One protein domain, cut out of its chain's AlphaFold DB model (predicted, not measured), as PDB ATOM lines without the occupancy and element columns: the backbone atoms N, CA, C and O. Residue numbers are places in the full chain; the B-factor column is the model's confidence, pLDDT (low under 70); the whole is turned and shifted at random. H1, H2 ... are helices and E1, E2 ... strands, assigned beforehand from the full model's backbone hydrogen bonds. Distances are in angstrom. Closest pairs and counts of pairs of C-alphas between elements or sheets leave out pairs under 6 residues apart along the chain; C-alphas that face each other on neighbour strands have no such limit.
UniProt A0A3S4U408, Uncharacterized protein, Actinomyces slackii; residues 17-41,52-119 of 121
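AT A GLANCE: This is residues 17 to 41 and 52 to 119 of the 121 residues of an uncharacterized protein of Actinomyces slackii (UniProt A0A3S4U408). One long helix, H3, runs along most of a thin rod, with H1 packed along its last part and short H2 folded back on its earlier part; E1 and small H4 sit where H1 begins. The 93 printed residues, mostly helix by class, show H1, H2, H3, E1, H4 in that order. The whole is extended, radius of gyration of the C-alphas 20.4 A, spanning 68 by 20 by 15 A.

IN THESE COORDINATES: Find C-alpha 20 at (-12.304, 39.748, 18.886); from there H1, residues 20 to 37, runs 25.6 A. H2 is residues 53 to 58; H3, residues 70 to 100, runs 45.0 A. E1, residues 109 to 111, precedes H4, residues 115 to 118, ending at (-8.458, 46.086, 17.835).

HOW THE PARTS SIT: H3 touches H1 with residues 90 to 100 alone, opposite ways at a shallow 21 degrees; the closest C-alphas, Lys 29 and Leu 97, are 5.6 A apart. H2 and H3 form a helical hairpin, closest at C-alphas Gly 54 and Lys 80, 4.1 A. O i to N i+4 pairs are within hydrogen-bond range throughout H1 and H2, and 26 of 27 in H3; H4 is too short.

THE WHOLE: Residues 42 to 51 are cut out, leaving 10.8 A between C-alphas 41 and 52. The H2 to H3 link is long; its residues 64 to 69 stand free. No printed residue is under 70 in pLDDT.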
ATOM      1  N   VAL A  17      -3.156  37.184  19.105       94.00
ATOM      2  CA  VAL A  17      -4.292  37.277  20.032       94.00
ATOM      3  C   VAL A  17      -5.504  36.587  19.427       94.00
ATOM      4  O   VAL A  17      -5.588  36.417  18.211       94.00
ATOM      5  N   VAL A  18      -6.455  36.207  20.280       94.06
ATOM      6  CA  VAL A  18      -7.787  35.797  19.825       94.06
ATOM      7  C   VAL A  18      -8.412  36.961  19.067       94.06
ATOM      8  O   VAL A  18      -8.461  38.079  19.577       94.06
ATOM      9  N   ASN A  19      -8.889  36.693  17.856       94.44
ATOM     10  CA  ASN A  19      -9.597  37.667  17.046       94.44
ATOM     11  C   ASN A  19     -10.917  38.050  17.747       94.44
ATOM     12  O   ASN A  19     -11.800  37.192  17.873       94.44
ATOM     13  N   PRO A  20     -11.100  39.316  18.174       93.94
ATOM     14  CA  PRO A  20     -12.304  39.748  18.886       93.94
ATOM     15  C   PRO A  20     -13.594  39.485  18.102       93.94
ATOM     16  O   PRO A  20     -14.625  39.149  18.684       93.94
ATOM     17  N   LYS A  21     -13.542  39.581  16.768       94.19
ATOM     18  CA  LYS A  21     -14.693  39.325  15.897       94.19
ATOM     19  C   LYS A  21     -15.013  37.830  15.787       94.19
ATOM     20  O   LYS A  21     -16.189  37.477  15.751       94.19
ATOM     21  N   TRP A  22     -14.002  36.955  15.768       94.56
ATOM     22  CA  TRP A  22     -14.222  35.503  15.845       94.56
ATOM     23  C   TRP A  22     -14.880  35.139  17.179       94.56
ATOM     24  O   TRP A  22     -15.910  34.465  17.188       94.56
ATOM     25  N   GLN A  23     -14.354  35.669  18.288       93.19
ATOM     26  CA  GLN A  23     -14.888  35.410  19.626       93.19
ATOM     27  C   GLN A  23     -16.345  35.879  19.753       93.19
ATOM     28  O   GLN A  23     -17.193  35.124  20.217       93.19
ATOM     29  N   ALA A  24     -16.671  37.072  19.244       93.62
ATOM     30  CA  ALA A  24     -18.043  37.575  19.232       93.62
ATOM     31  C   ALA A  24     -19.018  36.669  18.451       93.62
ATOM     32  O   ALA A  24     -20.168  36.505  18.862       93.62
ATOM     33  N   LEU A  25     -18.581  36.060  17.340       94.38
ATOM     34  CA  LEU A  25     -19.403  35.107  16.582       94.38
ATOM     35  C   LEU A  25     -19.627  33.803  17.355       94.38
ATOM     36  O   LEU A  25     -20.742  33.279  17.340       94.38
ATOM     37  N   VAL A  26     -18.600  33.304  18.047       92.81
ATOM     38  CA  VAL A  26     -18.698  32.114  18.907       92.81
ATOM     39  C   VAL A  26     -19.654  32.364  20.072       92.81
ATOM     40  O   VAL A  26     -20.558  31.560  20.301       92.81
ATOM     41  N   ASP A  27     -19.523  33.503  20.752       93.06
ATOM     42  CA  ASP A  27     -20.387  33.875  21.876       93.06
ATOM     43  C   ASP A  27     -21.846  34.041  21.420       93.06
ATOM     44  O   ASP A  27     -22.778  33.548  22.063       93.06
ATOM     45  N   LEU A  28     -22.061  34.677  20.261       94.25
ATOM     46  CA  LEU A  28     -23.389  34.816  19.667       94.25
ATOM     47  C   LEU A  28     -23.980  33.454  19.282       94.25
ATOM     48  O   LEU A  28     -25.163  33.211  19.530       94.25
ATOM     49  N   LYS A  29     -23.175  32.548  18.718       92.12
ATOM     50  CA  LYS A  29     -23.611  31.181  18.412       92.12
ATOM     51  C   LYS A  29     -24.042  30.456  19.682       92.12
ATOM     52  O   LYS A  29     -25.129  29.885  19.702       92.12
ATOM     53  N   GLN A  30     -23.240  30.521  20.743       91.44
ATOM     54  CA  GLN A  30     -23.564  29.887  22.019       91.44
ATOM     55  C   GLN A  30     -24.861  30.450  22.615       91.44
ATOM     56  O   GLN A  30     -25.687  29.698  23.130       91.44
ATOM     57  N   TYR A  31     -25.079  31.762  22.506       91.75
ATOM     58  CA  TYR A  31     -26.339  32.380  22.907       91.75
ATOM     59  C   TYR A  31     -27.529  31.848  22.093       91.75
ATOM     60  O   TYR A  31     -28.552  31.486  22.677       91.75
ATOM     61  N   VAL A  32     -27.403  31.765  20.764       90.44
ATOM     62  CA  VAL A  32     -28.456  31.237  19.878       90.44
ATOM     63  C   VAL A  32     -28.735  29.762  20.162       90.44
ATOM     64  O   VAL A  32     -29.897  29.392  20.293       90.44
ATOM     65  N   ASP A  33     -27.703  28.934  20.327       89.25
ATOM     66  CA  ASP A  33     -27.848  27.519  20.691       89.25
ATOM     67  C   ASP A  33     -28.581  27.361  22.019       89.25
ATOM     68  O   ASP A  33     -29.538  26.591  22.115       89.25
ATOM     69  N   ASN A  34     -28.187  28.148  23.024       89.50
ATOM     70  CA  ASN A  34     -28.857  28.152  24.315       89.50
ATOM     71  C   ASN A  34     -30.321  28.552  24.175       89.50
ATOM     72  O   ASN A  34     -31.156  27.873  24.751       89.50
ATOM     73  N   LYS A  35     -30.655  29.590  23.395       87.88
ATOM     74  CA  LYS A  35     -32.051  30.003  23.170       87.88
ATOM     75  C   LYS A  35     -32.863  28.958  22.420       87.88
ATOM     76  O   LYS A  35     -34.006  28.707  22.807       87.88
ATOM     77  N   ASN A  36     -32.267  28.336  21.404       86.38
ATOM     78  CA  ASN A  36     -32.877  27.248  20.648       86.38
ATOM     79  C   ASN A  36     -33.169  26.055  21.559       86.38
ATOM     80  O   ASN A  36     -34.253  25.496  21.474       86.38
ATOM     81  N   ALA A  37     -32.271  25.709  22.480       83.62
ATOM     82  CA  ALA A  37     -32.520  24.651  23.455       83.62
ATOM     83  C   ALA A  37     -33.486  25.078  24.576       83.62
ATOM     84  O   ALA A  37     -34.347  24.303  24.989       83.62
ATOM     85  N   ASN A  38     -33.358  26.309  25.075       81.06
ATOM     86  CA  ASN A  38     -34.091  26.850  26.218       81.06
ATOM     87  C   ASN A  38     -34.187  28.396  26.146       81.06
ATOM     88  O   ASN A  38     -33.172  29.094  26.200       81.06
ATOM     89  N   PRO A  39     -35.389  28.994  26.085       79.31
ATOM     90  CA  PRO A  39     -36.693  28.390  26.358       79.31
ATOM     91  C   PRO A  39     -37.438  27.891  25.115       79.31
ATOM     92  O   PRO A  39     -38.526  27.352  25.263       79.31
ATOM     93  N   LEU A  40     -36.904  28.092  23.903       79.81
ATOM     94  CA  LEU A  40     -37.676  27.860  22.676       79.81
ATOM     95  C   LEU A  40     -37.920  26.373  22.398       79.81
ATOM     96  O   LEU A  40     -38.919  26.023  21.781       79.81
ATOM     97  N   GLY A  41     -37.014  25.505  22.851       76.62
ATOM     98  CA  GLY A  41     -37.144  24.062  22.681       76.62
ATOM     99  C   GLY A  41     -37.024  23.585  21.231       76.62
ATOM    100  O   GLY A  41     -37.438  22.469  20.966       76.62
ATOM    101  N   SER A  52     -40.847  16.288  14.927       70.94
ATOM    102  CA  SER A  52     -40.665  17.715  14.669       70.94
ATOM    103  C   SER A  52     -41.374  18.488  15.778       70.94
ATOM    104  O   SER A  52     -42.439  18.096  16.247       70.94
ATOM    105  N   ILE A  53     -40.789  19.594  16.223       72.88
ATOM    106  CA  ILE A  53     -41.359  20.373  17.332       72.88
ATOM    107  C   ILE A  53     -42.712  20.967  16.955       72.88
ATOM    108  O   ILE A  53     -43.577  21.114  17.815       72.88
ATOM    109  N   GLY A  54     -42.917  21.240  15.663       72.44
ATOM    110  CA  GLY A  54     -44.236  21.564  15.143       72.44
ATOM    111  C   GLY A  54     -45.238  20.451  15.386       72.44
ATOM    112  O   GLY A  54     -46.320  20.755  15.861       72.44
ATOM    113  N   SER A  55     -44.878  19.185  15.157       73.25
ATOM    114  CA  SER A  55     -45.730  18.054  15.544       73.25
ATOM    115  C   SER A  55     -45.967  18.018  17.054       73.25
ATOM    116  O   SER A  55     -47.113  18.078  17.471       73.25
ATOM    117  N   SER A  56     -44.923  18.058  17.890       74.06
ATOM    118  CA  SER A  56     -45.104  17.980  19.351       74.06
ATOM    119  C   SER A  56     -46.001  19.081  19.936       74.06
ATOM    120  O   SER A  56     -46.677  18.847  20.933       74.06
ATOM    121  N   LEU A  57     -45.986  20.286  19.358       74.12
ATOM    122  CA  LEU A  57     -46.823  21.401  19.807       74.12
ATOM    123  C   LEU A  57     -48.215  21.399  19.160       74.12
ATOM    124  O   LEU A  57     -49.176  21.809  19.807       74.12
ATOM    125  N   ALA A  58     -48.335  20.945  17.912       78.50
ATOM    126  CA  ALA A  58     -49.603  20.879  17.194       78.50
ATOM    127  C   ALA A  58     -50.474  19.689  17.611       78.50
ATOM    128  O   ALA A  58     -51.700  19.798  17.566       78.50
ATOM    129  N   ASP A  59     -49.870  18.587  18.059       73.81
ATOM    130  CA  ASP A  59     -50.597  17.401  18.524       73.81
ATOM    131  C   ASP A  59     -51.489  17.728  19.734       73.81
ATOM    132  O   ASP A  59     -52.537  17.126  19.901       73.81
ATOM    133  N   GLY A  60     -51.147  18.742  20.543       74.62
ATOM    134  CA  GLY A  60     -52.002  19.199  21.648       74.62
ATOM    135  C   GLY A  60     -53.261  19.971  21.221       74.62
ATOM    136  O   GLY A  60     -54.118  20.249  22.064       74.62
ATOM    137  N   ILE A  61     -53.373  20.360  19.945       77.81
ATOM    138  CA  ILE A  61     -54.530  21.094  19.404       77.81
ATOM    139  C   ILE A  61     -55.650  20.133  18.998       77.81
ATOM    140  O   ILE A  61     -56.805  20.437  19.272       77.81
ATOM    141  N   ASP A  62     -55.301  19.005  18.373       75.56
ATOM    142  CA  ASP A  62     -56.228  17.933  17.978       75.56
ATOM    143  C   ASP A  62     -55.984  16.707  18.868       75.56
ATOM    144  O   ASP A  62     -55.482  15.676  18.422       75.56
ATOM    145  N   ASP A  63     -56.272  16.874  20.161       80.56
ATOM    146  CA  ASP A  63     -56.128  15.838  21.187       80.56
ATOM    147  C   ASP A  63     -57.484  15.543  21.839       80.56
ATOM    148  O   ASP A  63     -58.322  16.435  22.015       80.56
ATOM    149  N   ASP A  64     -57.680  14.298  22.276       73.88
ATOM    150  CA  ASP A  64     -58.908  13.842  22.945       73.88
ATOM    151  C   ASP A  64     -59.202  14.650  24.228       73.88
ATOM    152  O   ASP A  64     -60.349  14.738  24.674       73.88
ATOM    153  N   GLY A  65     -58.167  15.247  24.836       72.25
ATOM    154  CA  GLY A  65     -58.262  16.118  26.009       72.25
ATOM    155  C   GLY A  65     -58.538  17.599  25.714       72.25
ATOM    156  O   GLY A  65     -58.770  18.361  26.658       72.25
ATOM    157  N   THR A  66     -58.510  18.023  24.447       73.00
ATOM    158  CA  THR A  66     -58.744  19.411  24.030       73.00
ATOM    159  C   THR A  66     -59.945  19.511  23.089       73.00
ATOM    160  O   THR A  66     -61.086  19.526  23.558       73.00
ATOM    161  N   TRP A  67     -59.718  19.699  21.791       74.69
ATOM    162  CA  TRP A  67     -60.739  19.903  20.770       74.69
ATOM    163  C   TRP A  67     -60.453  18.902  19.656       74.69
ATOM    164  O   TRP A  67     -59.362  18.902  19.113       74.69
ATOM    165  N   THR A  68     -61.429  18.072  19.294       80.06
ATOM    166  CA  THR A  68     -61.265  17.072  18.227       80.06
ATOM    167  C   THR A  68     -62.172  17.376  17.043       80.06
ATOM    168  O   THR A  68     -63.313  17.816  17.227       80.06
ATOM    169  N   GLY A  69     -61.724  17.060  15.830       84.00
ATOM    170  CA  GLY A  69     -62.542  17.117  14.614       84.00
ATOM    171  C   GLY A  69     -61.956  18.017  13.522       84.00
ATOM    172  O   GLY A  69     -60.901  18.610  13.715       84.00
ATOM    173  N   PRO A  70     -62.641  18.166  12.371       85.81
ATOM    174  CA  PRO A  70     -62.033  18.722  11.157       85.81
ATOM    175  C   PRO A  70     -61.386  20.103  11.324       85.81
ATOM    176  O   PRO A  70     -60.333  20.353  10.750       85.81
ATOM    177  N   LEU A  71     -61.994  20.982  12.131       86.06
ATOM    178  CA  LEU A  71     -61.446  22.307  12.426       86.06
ATOM    179  C   LEU A  71     -60.188  22.229  13.306       86.06
ATOM    180  O   LEU A  71     -59.232  22.952  13.063       86.06
ATOM    181  N   ALA A  72     -60.169  21.337  14.301       84.75
ATOM    182  CA  ALA A  72     -58.996  21.130  15.149       84.75
ATOM    183  C   ALA A  72     -57.828  20.543  14.347       84.75
ATOM    184  O   ALA A  72     -56.698  21.007  14.478       84.75
ATOM    185  N   THR A  73     -58.110  19.604  13.438       85.50
ATOM    186  CA  THR A  73     -57.112  19.048  12.517       85.50
ATOM    187  C   THR A  73     -56.508  20.124  11.603       85.50
ATOM    188  O   THR A  73     -55.293  20.153  11.402       85.50
ATOM    189  N   GLU A  74     -57.328  21.024  11.049       86.50
ATOM    190  CA  GLU A  74     -56.857  22.114  10.179       86.50
ATOM    191  C   GLU A  74     -55.983  23.121  10.944       86.50
ATOM    192  O   GLU A  74     -54.874  23.439  10.505       86.50
ATOM    193  N   GLU A  75     -56.431  23.559  12.123       86.88
ATOM    194  CA  GLU A  75     -55.670  24.469  12.988       86.88
ATOM    195  C   GLU A  75     -54.368  23.826  13.492       86.88
ATOM    196  O   GLU A  75     -53.320  24.476  13.511       86.88
ATOM    197  N   SER A  76     -54.389  22.528  13.819       86.56
ATOM    198  CA  SER A  76     -53.196  21.748  14.171       86.56
ATOM    199  C   SER A  76     -52.181  21.735  13.021       86.56
ATOM    200  O   SER A  76     -51.011  22.083  13.209       86.56
ATOM    201  N   ALA A  77     -52.614  21.445  11.791       86.06
ATOM    202  CA  ALA A  77     -51.734  21.457  10.619       86.06
ATOM    203  C   ALA A  77     -51.147  22.854  10.323       86.06
ATOM    204  O   ALA A  77     -49.963  22.980   9.970       86.06
ATOM    205  N   GLY A  78     -51.949  23.911  10.494       85.69
ATOM    206  CA  GLY A  78     -51.505  25.299  10.366       85.69
ATOM    207  C   GLY A  78     -50.450  25.668  11.412       85.69
ATOM    208  O   GLY A  78     -49.367  26.156  11.066       85.69
ATOM    209  N   ALA A  79     -50.722  25.363  12.683       85.31
ATOM    210  CA  ALA A  79     -49.797  25.587  13.789       85.31
ATOM    211  C   ALA A  79     -48.486  24.813  13.600       85.31
ATOM    212  O   ALA A  79     -47.408  25.392  13.752       85.31
ATOM    213  N   LYS A  80     -48.564  23.542  13.184       87.25
ATOM    214  CA  LYS A  80     -47.397  22.713  12.862       87.25
ATOM    215  C   LYS A  80     -46.492  23.405  11.849       87.25
ATOM    216  O   LYS A  80     -45.304  23.580  12.112       87.25
ATOM    217  N   THR A  81     -47.062  23.844  10.728       86.94
ATOM    218  CA  THR A  81     -46.313  24.506   9.650       86.94
ATOM    219  C   THR A  81     -45.652  25.799  10.136       86.94
ATOM    220  O   THR A  81     -44.479  26.054   9.849       86.94
ATOM    221  N   GLY A  82     -46.381  26.614  10.905       85.75
ATOM    222  CA  GLY A  82     -45.858  27.863  11.464       85.75
ATOM    223  C   GLY A  82     -44.691  27.635  12.429       85.75
ATOM    224  O   GLY A  82     -43.651  28.288  12.316       85.75
ATOM    225  N   VAL A  83     -44.834  26.668  13.336       85.69
ATOM    226  CA  VAL A  83     -43.793  26.298  14.302       85.69
ATOM    227  C   VAL A  83     -42.575  25.691  13.604       85.69
ATOM    228  O   VAL A  83     -41.449  26.040  13.955       85.69
ATOM    229  N   GLU A  84     -42.758  24.832  12.598       86.44
ATOM    230  CA  GLU A  84     -41.649  24.252  11.825       86.44
ATOM    231  C   GLU A  84     -40.849  25.322  11.077       86.44
ATOM    232  O   GLU A  84     -39.616  25.297  11.089       86.44
ATOM    233  N   SER A  85     -41.532  26.300  10.480       87.88
ATOM    234  CA  SER A  85     -40.882  27.433   9.812       87.88
ATOM    235  C   SER A  85     -40.059  28.281  10.789       87.88
ATOM    236  O   SER A  85     -38.909  28.649  10.510       87.88
ATOM    237  N   LEU A  86     -40.611  28.540  11.979       87.62
ATOM    238  CA  LEU A  86     -39.920  29.273  13.036       87.62
ATOM    239  C   LEU A  86     -38.688  28.506  13.531       87.62
ATOM    240  O   LEU A  86     -37.593  29.070  13.582       87.62
ATOM    241  N   ALA A  87     -38.848  27.213  13.823       85.94
ATOM    242  CA  ALA A  87     -37.759  26.341  14.242       85.94
ATOM    243  C   ALA A  87     -36.639  26.318  13.191       85.94
ATOM    244  O   ALA A  87     -35.487  26.574  13.534       85.94
ATOM    245  N   SER A  88     -36.984  26.130  11.912       86.75
ATOM    246  CA  SER A  88     -36.033  26.136  10.793       86.75
ATOM    247  C   SER A  88     -35.220  27.433  10.729       86.75
ATOM    248  O   SER A  88     -33.989  27.392  10.654       86.75
ATOM    249  N   THR A  89     -35.885  28.585  10.863       89.31
ATOM    250  CA  THR A  89     -35.233  29.906  10.861       89.31
ATOM    251  C   THR A  89     -34.201  30.026  11.985       89.31
ATOM    252  O   THR A  89     -33.051  30.412  11.755       89.31
ATOM    253  N   PHE A  90     -34.584  29.655  13.206       86.25
ATOM    254  CA  PHE A  90     -33.727  29.785  14.384       86.25
ATOM    255  C   PHE A  90     -32.591  28.754  14.425       86.25
ATOM    256  O   PHE A  90     -31.461  29.093  14.792       86.25
ATOM    257  N   THR A  91     -32.836  27.514  13.993       84.12
ATOM    258  CA  THR A  91     -31.766  26.517  13.830       84.12
ATOM    259  C   THR A  91     -30.811  26.901  12.700       84.12
ATOM    260  O   THR A  91     -29.597  26.735  12.831       84.12
ATOM    261  N   GLY A  92     -31.334  27.500  11.625       87.69
ATOM    262  CA  GLY A  92     -30.548  28.010  10.505       87.69
ATOM    263  C   GLY A  92     -29.606  29.143  10.912       87.69
ATOM    264  O   GLY A  92     -28.473  29.190  10.436       87.69
ATOM    265  N   LEU A  93     -30.016  30.006  11.850       91.56
ATOM    266  CA  LEU A  93     -29.148  31.055  12.394       91.56
ATOM    267  C   LEU A  93     -27.913  30.476  13.101       91.56
ATOM    268  O   LEU A  93     -26.806  30.968  12.887       91.56
ATOM    269  N   SER A  94     -28.071  29.412  13.894       89.00
ATOM    270  CA  SER A  94     -26.924  28.740  14.522       89.00
ATOM    271  C   SER A  94     -25.947  28.188  13.478       89.00
ATOM    272  O   SER A  94     -24.733  28.378  13.597       89.00
ATOM    273  N   ALA A  95     -26.468  27.572  12.411       89.12
ATOM    274  CA  ALA A  95     -25.646  27.072  11.313       89.12
ATOM    275  C   ALA A  95     -24.911  28.209  10.577       89.12
ATOM    276  O   ALA A  95     -23.718  28.097  10.292       89.12
ATOM    277  N   ALA A  96     -25.592  29.330  10.326       92.94
ATOM    278  CA  ALA A  96     -24.994  30.511   9.706       92.94
ATOM    279  C   ALA A  96     -23.857  31.095  10.559       92.94
ATOM    280  O   ALA A  96     -22.794  31.413  10.023       92.94
ATOM    281  N   LEU A  97     -24.042  31.176  11.880       93.00
ATOM    282  CA  LEU A  97     -23.007  31.628  12.814       93.00
ATOM    283  C   LEU A  97     -21.826  30.658  12.868       93.00
ATOM    284  O   LEU A  97     -20.680  31.101  12.843       93.00
ATOM    285  N   SER A  98     -22.087  29.347  12.845       90.94
ATOM    286  CA  SER A  98     -21.038  28.325  12.755       90.94
ATOM    287  C   SER A  98     -20.167  28.531  11.517       90.94
ATOM    288  O   SER A  98     -18.942  28.568  11.624       90.94
ATOM    289  N   ASN A  99     -20.795  28.727  10.355       92.81
ATOM    290  CA  ASN A  99     -20.087  28.976   9.103       92.81
ATOM    291  C   ASN A  99     -19.301  30.291   9.153       92.81
ATOM    292  O   ASN A  99     -18.138  30.319   8.754       92.81
ATOM    293  N   ALA A 100     -19.901  31.357   9.687       91.94
ATOM    294  CA  ALA A 100     -19.250  32.658   9.822       91.94
ATOM    295  C   ALA A 100     -18.032  32.623  10.758       91.94
ATOM    296  O   ALA A 100     -17.070  33.335  10.505       91.94
ATOM    297  N   SER A 101     -18.065  31.798  11.811       90.94
ATOM    298  CA  SER A 101     -16.954  31.593  12.756       90.94
ATOM    299  C   SER A 101     -15.917  30.559  12.299       90.94
ATOM    300  O   SER A 101     -14.941  30.305  13.004       90.94
ATOM    301  N   SER A 102     -16.125  29.922  11.145       90.38
ATOM    302  CA  SER A 102     -15.178  28.933  10.634       90.38
ATOM    303  C   SER A 102     -13.872  29.600  10.205       90.38
ATOM    304  O   SER A 102     -13.874  30.719   9.692       90.38
ATOM    305  N   SER A 103     -12.756  28.878  10.328       80.69
ATOM    306  CA  SER A 103     -11.438  29.359   9.893       80.69
ATOM    307  C   SER A 103     -11.344  29.616   8.384       80.69
ATOM    308  O   SER A 103     -10.398  30.239   7.927       80.69
ATOM    309  N   ALA A 104     -12.319  29.155   7.594       81.75
ATOM    310  CA  ALA A 104     -12.427  29.489   6.175       81.75
ATOM    311  C   ALA A 104     -12.958  30.916   5.932       81.75
ATOM    312  O   ALA A 104     -12.820  31.437   4.828       81.75
ATOM    313  N   VAL A 105     -13.596  31.527   6.936       86.81
ATOM    314  CA  VAL A 105     -14.239  32.848   6.850       86.81
ATOM    315  C   VAL A 105     -13.549  33.865   7.750       86.81
ATOM    316  O   VAL A 105     -13.383  35.019   7.353       86.81
ATOM    317  N   ILE A 106     -13.163  33.465   8.962       89.69
ATOM    318  CA  ILE A 106     -12.490  34.342   9.912       89.69
ATOM    319  C   ILE A 106     -11.465  33.579  10.744       89.69
ATOM    320  O   ILE A 106     -11.773  32.575  11.387       89.69
ATOM    321  N   ASP A 107     -10.239  34.095  10.750       92.81
ATOM    322  CA  ASP A 107      -9.156  33.516  11.531       92.81
ATOM    323  C   ASP A 107      -9.420  33.681  13.026       92.81
ATOM    324  O   ASP A 107      -9.702  34.782  13.511       92.81
ATOM    325  N   LYS A 108      -9.281  32.574  13.761       92.31
ATOM    326  CA  LYS A 108      -9.387  32.534  15.225       92.31
ATOM    327  C   LYS A 108      -8.317  33.388  15.903       92.31
ATOM    328  O   LYS A 108      -8.590  34.018  16.921       92.31
ATOM    329  N   PHE A 109      -7.115  33.421  15.332       94.31
ATOM    330  CA  PHE A 109      -5.979  34.171  15.854       94.31
ATOM    331  C   PHE A 109      -5.483  35.183  14.825       94.31
ATOM    332  O   PHE A 109      -5.326  34.849  13.655       94.31
ATOM    333  N   VAL A 110      -5.192  36.401  15.275       94.31
ATOM    334  CA  VAL A 110      -4.643  37.487  14.446       94.31
ATOM    335  C   VAL A 110      -3.381  38.063  15.096       94.31
ATOM    336  O   VAL A 110      -3.240  37.965  16.321       94.31
ATOM    337  N   PRO A 111      -2.432  38.625  14.324       96.19
ATOM    338  CA  PRO A 111      -1.246  39.261  14.890       96.19
ATOM    339  C   PRO A 111      -1.626  40.394  15.850       96.19
ATOM    340  O   PRO A 111      -2.545  41.159  15.574       96.19
ATOM    341  N   LYS A 112      -0.895  40.538  16.960       94.12
ATOM    342  CA  LYS A 112      -1.179  41.547  18.003       94.12
ATOM    343  C   LYS A 112      -1.237  42.986  17.494       94.12
ATOM    344  O   LYS A 112      -1.980  43.788  18.047       94.12
ATOM    345  N   ASP A 113      -0.467  43.284  16.453       94.50
ATOM    346  CA  ASP A 113      -0.338  44.628  15.884       94.50
ATOM    347  C   ASP A 113      -1.255  44.849  14.666       94.50
ATOM    348  O   ASP A 113      -1.137  45.862  13.974       94.50
ATOM    349  N   SER A 114      -2.141  43.896  14.356       94.25
ATOM    350  CA  SER A 114      -3.068  44.004  13.228       94.25
ATOM    351  C   SER A 114      -4.325  44.807  13.606       94.25
ATOM    352  O   SER A 114      -4.731  44.813  14.769       94.25
ATOM    353  N   PRO A 115      -4.987  45.481  12.647       92.44
ATOM    354  CA  PRO A 115      -6.221  46.221  12.925       92.44
ATOM    355  C   PRO A 115      -7.359  45.315  13.426       92.44
ATOM    356  O   PRO A 115      -8.208  45.745  14.209       92.44
ATOM    357  N   GLU A 116      -7.369  44.042  13.029       93.31
ATOM    358  CA  GLU A 116      -8.337  43.048  13.490       93.31
ATOM    359  C   GLU A 116      -8.209  42.770  14.992       93.31
ATOM    360  O   GLU A 116      -9.226  42.536  15.644       93.31
ATOM    361  N   ALA A 117      -6.998  42.857  15.560       93.00
ATOM    362  CA  ALA A 117      -6.771  42.709  16.999       93.00
ATOM    363  C   ALA A 117      -7.471  43.803  17.825       93.00
ATOM    364  O   ALA A 117      -7.758  43.593  19.003       93.00
ATOM    365  N   SER A 118      -7.773  44.953  17.209       91.50
ATOM    366  CA  SER A 118      -8.458  46.086  17.835       91.50
ATOM    367  C   SER A 118      -9.939  46.225  17.473       91.50
ATOM    368  O   SER A 118     -10.560  47.186  17.920       91.50
ATOM    369  N   TRP A 119     -10.534  45.299  16.711       91.31
ATOM    370  CA  TRP A 119     -11.976  45.338  16.419       91.31
ATOM    371  C   TRP A 119     -12.799  45.445  17.725       91.31
ATOM    372  O   TRP A 119     -12.452  44.783  18.705       91.31
TER     373      TRP A 119